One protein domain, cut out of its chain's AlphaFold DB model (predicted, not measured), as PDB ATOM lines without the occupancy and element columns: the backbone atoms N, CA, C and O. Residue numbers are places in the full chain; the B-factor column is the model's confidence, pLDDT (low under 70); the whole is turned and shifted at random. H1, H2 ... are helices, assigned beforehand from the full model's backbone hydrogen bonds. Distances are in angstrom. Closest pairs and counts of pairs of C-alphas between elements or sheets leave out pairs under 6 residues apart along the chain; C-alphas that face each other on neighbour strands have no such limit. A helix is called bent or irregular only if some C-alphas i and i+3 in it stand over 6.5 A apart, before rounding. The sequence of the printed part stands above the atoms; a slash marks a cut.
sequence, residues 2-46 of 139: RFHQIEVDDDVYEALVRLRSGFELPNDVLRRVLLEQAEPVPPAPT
ATOM      1  N   ARG A   2     207.289 198.821 245.866       74.00
ATOM      2  CA  ARG A   2     208.481 197.982 245.700       74.00
ATOM      3  C   ARG A   2     208.015 196.576 245.346       74.00
ATOM      4  O   ARG A   2     207.077 196.086 245.969       74.00
ATOM      5  N   PHE A   3     208.639 195.980 244.341       76.19
ATOM      6  CA  PHE A   3     208.382 194.605 243.936       76.19
ATOM      7  C   PHE A   3     209.524 193.731 244.434       76.19
ATOM      8  O   PHE A   3     210.684 194.143 244.399       76.19
ATOM      9  N   HIS A   4     209.175 192.546 244.915       81.88
ATOM     10  CA  HIS A   4     210.120 191.530 245.349       81.88
ATOM     11  C   HIS A   4     209.883 190.283 244.507       81.88
ATOM     12  O   HIS A   4     208.735 189.933 244.240       81.88
ATOM     13  N   GLN A   5     210.968 189.649 244.073       87.12
ATOM     14  CA  GLN A   5     210.908 188.376 243.373       87.12
ATOM     15  C   GLN A   5     211.024 187.255 244.403       87.12
ATOM     16  O   GLN A   5     211.879 187.310 245.287       87.12
ATOM     17  N   ILE A   6     210.144 186.267 244.287       84.50
ATOM     18  CA  ILE A   6     210.159 185.045 245.085       84.50
ATOM     19  C   ILE A   6     210.203 183.859 244.128       84.50
ATOM     20  O   ILE A   6     209.650 183.932 243.031       84.50
ATOM     21  N   GLU A   7     210.874 182.796 244.543       91.06
ATOM     22  CA  GLU A   7     210.921 181.527 243.824       91.06
ATOM     23  C   GLU A   7     210.076 180.517 244.600       91.06
ATOM     24  O   GLU A   7     210.127 180.474 245.832       91.06
ATOM     25  N   VAL A   8     209.253 179.765 243.879       89.56
ATOM     26  CA  VAL A   8     208.369 178.733 244.423       89.56
ATOM     27  C   VAL A   8     208.573 177.464 243.612       89.56
ATOM     28  O   VAL A   8     208.948 177.540 242.443       89.56
ATOM     29  N   ASP A   9     208.344 176.314 244.234       90.06
ATOM     30  CA  ASP A   9     208.357 175.039 243.523       90.06
ATOM     31  C   ASP A   9     207.134 174.880 242.598       90.06
ATOM     32  O   ASP A   9     206.174 175.662 242.641       90.06
ATOM     33  N   ASP A  10     207.194 173.863 241.734       89.50
ATOM     34  CA  ASP A  10     206.170 173.595 240.720       89.50
ATOM     35  C   ASP A  10     204.803 173.279 241.346       89.50
ATOM     36  O   ASP A  10     203.778 173.753 240.853       89.50
ATOM     37  N   ASP A  11     204.777 172.554 242.466       87.75
ATOM     38  CA  ASP A  11     203.541 172.184 243.162       87.75
ATOM     39  C   ASP A  11     202.820 173.426 243.712       87.75
ATOM     40  O   ASP A  11     201.601 173.582 243.567       87.75
ATOM     41  N   VAL A  12     203.571 174.354 244.310       86.69
ATOM     42  CA  VAL A  12     203.054 175.636 244.799       86.69
ATOM     43  C   VAL A  12     202.607 176.511 243.634       86.69
ATOM     44  O   VAL A  12     201.543 177.135 243.708       86.69
ATOM     45  N   TYR A  13     203.373 176.554 242.545       86.50
ATOM     46  CA  TYR A  13     202.984 177.302 241.355       86.50
ATOM     47  C   TYR A  13     201.666 176.780 240.764       86.50
ATOM     48  O   TYR A  13     200.749 177.566 240.504       86.50
ATOM     49  N   GLU A  14     201.517 175.460 240.624       88.44
ATOM     50  CA  GLU A  14     200.274 174.837 240.172       88.44
ATOM     51  C   GLU A  14     199.098 175.151 241.098       88.44
ATOM     52  O   GLU A  14     197.998 175.458 240.624       88.44
ATOM     53  N   ALA A  15     199.313 175.115 242.416       85.44
ATOM     54  CA  ALA A  15     198.285 175.467 243.386       85.44
ATOM     55  C   ALA A  15     197.802 176.916 243.201       85.44
ATOM     56  O   ALA A  15     196.594 177.166 243.203       85.44
ATOM     57  N   LEU A  16     198.712 177.867 242.962       85.19
ATOM     58  CA  LEU A  16     198.359 179.265 242.688       85.19
ATOM     59  C   LEU A  16     197.570 179.421 241.385       85.19
ATOM     60  O   LEU A  16     196.607 180.187 241.339       85.19
ATOM     61  N   VAL A  17     197.937 178.677 240.338       84.62
ATOM     62  CA  VAL A  17     197.213 178.686 239.061       84.62
ATOM     63  C   VAL A  17     195.800 178.129 239.224       84.62
ATOM     64  O   VAL A  17     194.852 178.722 238.711       84.62
ATOM     65  N   ARG A  18     195.630 177.028 239.967       84.56
ATOM     66  CA  ARG A  18     194.312 176.416 240.220       84.56
ATOM     67  C   ARG A  18     193.395 177.314 241.048       84.56
ATOM     68  O   ARG A  18     192.184 177.288 240.856       84.56
ATOM     69  N   LEU A  19     193.964 178.098 241.963       81.62
ATOM     70  CA  LEU A  19     193.223 179.029 242.820       81.62
ATOM     71  C   LEU A  19     192.831 180.333 242.121       81.62
ATOM     72  O   LEU A  19     192.043 181.099 242.684       81.62
ATOM     73  N   ARG A  20     193.368 180.598 240.927       82.56
ATOM     74  CA  ARG A  20     193.080 181.797 240.143       82.56
ATOM     75  C   ARG A  20     191.601 181.858 239.764       82.56
ATOM     76  O   ARG A  20     191.068 180.940 239.146       82.56
ATOM     77  N   SER A  21     190.957 182.980 240.062       73.75
ATOM     78  CA  SER A  21     189.614 183.298 239.588       73.75
ATOM     79  C   SER A  21     189.685 184.388 238.516       73.75
ATOM     80  O   SER A  21     190.245 185.463 238.729       73.75
ATOM     81  N   GLY A  22     189.140 184.119 237.327       76.62
ATOM     82  CA  GLY A  22     189.110 185.087 236.227       76.62
ATOM     83  C   GLY A  22     190.504 185.559 235.784       76.62
ATOM     84  O   GLY A  22     191.336 184.759 235.363       76.62
ATOM     85  N   PHE A  23     190.750 186.873 235.846       71.56
ATOM     86  CA  PHE A  23     191.970 187.512 235.328       71.56
ATOM     87  C   PHE A  23     193.052 187.794 236.387       71.56
ATOM     88  O   PHE A  23     194.037 188.454 236.064       71.56
ATOM     89  N   GLU A  24     192.927 187.282 237.615       80.25
ATOM     90  CA  GLU A  24     193.867 187.558 238.723       80.25
ATOM     91  C   GLU A  24     195.336 187.297 238.346       80.25
ATOM     92  O   GLU A  24     195.640 186.301 237.695       80.25
ATOM     93  N   LEU A  25     196.278 188.153 238.744       81.75
ATOM     94  CA  LEU A  25     197.704 187.826 238.625       81.75
ATOM     95  C   LEU A  25     198.131 186.923 239.797       81.75
ATOM     96  O   LEU A  25     197.482 186.946 240.843       81.75
ATOM     97  N   PRO A  26     199.243 186.170 239.698       78.69
ATOM     98  CA  PRO A  26     199.716 185.329 240.804       78.69
ATOM     99  C   PRO A  26     199.859 186.088 242.131       78.69
ATOM    100  O   PRO A  26     199.497 185.582 243.186       78.69
ATOM    101  N   ASN A  27     200.307 187.346 242.078       82.88
ATOM    102  CA  ASN A  27     200.402 188.204 243.258       82.88
ATOM    103  C   ASN A  27     199.028 188.609 243.836       82.88
ATOM    104  O   ASN A  27     198.928 188.853 245.036       82.88
ATOM    105  N   ASP A  28     197.972 188.666 243.021       80.38
ATOM    106  CA  ASP A  28     196.606 188.940 243.488       80.38
ATOM    107  C   ASP A  28     196.004 187.702 244.163       80.38
ATOM    108  O   ASP A  28     195.438 187.813 245.249       80.38
ATOM    109  N   VAL A  29     196.244 186.510 243.597       83.62
ATOM    110  CA  VAL A  29     195.889 185.229 244.233       83.62
ATOM    111  C   VAL A  29     196.599 185.088 245.580       83.62
ATOM    112  O   VAL A  29     195.963 184.773 246.584       83.62
ATOM    113  N   LEU A  30     197.901 185.393 245.635       85.38
ATOM    114  CA  LEU A  30     198.675 185.392 246.880       85.38
ATOM    115  C   LEU A  30     198.123 186.387 247.903       85.38
ATOM    116  O   LEU A  30     198.030 186.055 249.081       85.38
ATOM    117  N   ARG A  31     197.724 187.591 247.478       79.62
ATOM    118  CA  ARG A  31     197.103 188.575 248.375       79.62
ATOM    119  C   ARG A  31     195.787 188.069 248.944       79.62
ATOM    120  O   ARG A  31     195.611 188.136 250.151       79.62
ATOM    121  N   ARG A  32     194.904 187.512 248.122       81.81
ATOM    122  CA  ARG A  32     193.639 186.944 248.597       81.81
ATOM    123  C   ARG A  32     193.864 185.782 249.563       81.81
ATOM    124  O   ARG A  32     193.318 185.760 250.661       81.81
ATOM    125  N   VAL A  33     194.722 184.834 249.204       81.81
ATOM    126  CA  VAL A  33     194.972 183.647 250.035       81.81
ATOM    127  C   VAL A  33     195.685 184.000 251.343       81.81
ATOM    128  O   VAL A  33     195.332 183.461 252.382       81.81
ATOM    129  N   LEU A  34     196.663 184.908 251.328       81.94
ATOM    130  CA  LEU A  34     197.456 185.221 252.523       81.94
ATOM    131  C   LEU A  34     196.871 186.354 253.370       81.94
ATOM    132  O   LEU A  34     197.090 186.378 254.578       81.94
ATOM    133  N   LEU A  35     196.177 187.312 252.750       75.50
ATOM    134  CA  LEU A  35     195.706 188.531 253.413       75.50
ATOM    135  C   LEU A  35     194.183 188.603 253.551       75.50
ATOM    136  O   LEU A  35     193.734 189.267 254.476       75.50
ATOM    137  N   GLU A  36     193.396 187.949 252.685       65.12
ATOM    138  CA  GLU A  36     191.923 187.914 252.811       65.12
ATOM    139  C   GLU A  36     191.413 186.647 253.523       65.12
ATOM    140  O   GLU A  36     190.364 186.706 254.158       65.12
ATOM    141  N   GLN A  37     192.142 185.515 253.486       54.59
ATOM    142  CA  GLN A  37     191.859 184.378 254.390       54.59
ATOM    143  C   GLN A  37     192.424 184.558 255.799       54.59
ATOM    144  O   GLN A  37     192.046 183.834 256.721       54.59
ATOM    145  N   ALA A  38     193.278 185.559 255.997       49.66
ATOM    146  CA  ALA A  38     193.271 186.224 257.277       49.66
ATOM    147  C   ALA A  38     191.929 186.960 257.335       49.66
ATOM    148  O   ALA A  38     191.818 188.072 256.818       49.66
ATOM    149  N   GLU A  39     190.898 186.340 257.930       47.66
ATOM    150  CA  GLU A  39     189.745 187.107 258.413       47.66
ATOM    151  C   GLU A  39     190.286 188.397 259.042       47.66
ATOM    152  O   GLU A  39     191.358 188.333 259.663       47.66
ATOM    153  N   PRO A  40     189.620 189.558 258.893       45.69
ATOM    154  CA  PRO A  40     190.038 190.750 259.604       45.69
ATOM    155  C   PRO A  40     190.044 190.376 261.077       45.69
ATOM    156  O   PRO A  40     188.989 190.315 261.700       45.69
ATOM    157  N   VAL A  41     191.226 190.056 261.610       50.19
ATOM    158  CA  VAL A  41     191.396 189.737 263.013       50.19
ATOM    159  C   VAL A  41     190.907 191.014 263.674       50.19
ATOM    160  O   VAL A  41     191.560 192.050 263.483       50.19
ATOM    161  N   PRO A  42     189.738 191.013 264.353       51.97
ATOM    162  CA  PRO A  42     189.318 192.186 265.103       51.97
ATOM    163  C   PRO A  42     190.531 192.564 265.942       51.97
ATOM    164  O   PRO A  42     191.151 191.630 266.466       51.97
ATOM    165  N   PRO A  43     190.944 193.852 265.970       48.03
ATOM    166  CA  PRO A  43     192.243 194.262 266.493       48.03
ATOM    167  C   PRO A  43     192.481 193.465 267.756       48.03
ATOM    168  O   PRO A  43     191.663 193.569 268.676       48.03
ATOM    169  N   ALA A  44     193.483 192.570 267.699       50.75
ATOM    170  CA  ALA A  44     193.706 191.566 268.730       50.75
ATOM    171  C   ALA A  44     193.488 192.265 270.066       50.75
ATOM    172  O   ALA A  44     194.059 193.357 270.210       50.75
ATOM    173  N   PRO A  45     192.632 191.743 270.979       42.62
ATOM    174  CA  PRO A  45     192.386 192.417 272.242       42.62
ATOM    175  C   PRO A  45     193.766 192.726 272.759       42.62
ATOM    176  O   PRO A  45     194.565 191.795 272.880       42.62
ATOM    177  N   THR A  46     194.085 194.020 272.874       47.38
ATOM    178  CA  THR A  46     195.398 194.484 273.291       47.38
ATOM    179  C   THR A  46     195.696 193.652 274.505       47.38
ATOM    180  O   THR A  46     195.076 193.880 275.543       47.38
TER     181      THR A  46
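Overview. This is residues 2 to 46 of the 139 residues of the protein "RAMA domain-containing protein" of Nocardia puris (UniProt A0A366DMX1). Two short helices, H2 and H1, meet as an L, with H1 set nearly crosswise near the start of H2, and from this small corner two free arms stick out. One arm is residues 2 to 9 before H1; the other is residues 37 to 46 after H2, and it draws the model out lengthwise. The printed part has 45 residues with two named helices, H1 then H2, which hold 21 of them, and no named strand; the class is all helix, with under half of the residues in named elements. The whole is loose and elongated, with a radius of gyration of the C-alphas of 13.3 A and spans of 40 by 24 by 21 A.

Arrangement. The longest helix is H2, residues 26 to 36. It touches H1, residues 10 to 19, with 5 pairs of C-alphas within 8 A. The closest C-alphas of the two are those of Leu 16 and Pro 26, 6.5 A apart. Their lines stand about perpendicular, but only just, at 72 degrees, and their centres are 12.4 A apart. A short link of 6 residues joins H1 to H2. In H1 and H2 every O i to N i+4 pair is within hydrogen-bond range.

Along the chain. H2 measures 14.5 A from C-alpha 26 at (199.716, 185.329, 240.804) to C-alpha 36 at (191.923, 187.914, 252.811). H1 measures 14.2 A and begins at C-alpha 10 at (206.170, 173.595, 240.720). Neither helix is bent.

Size, cuts and confidence. The two C-alphas farthest apart are those of Asp 10 and Thr 46, 40.2 A. Residues 2 to 12, of which 10 to 12 belong to H1, stand free, and so do residues 34 to 46, of which 34 to 36 belong to H2. The printed part has no cut. Its mean pLDDT is 74.8, and residues 36 to 46 are under 70.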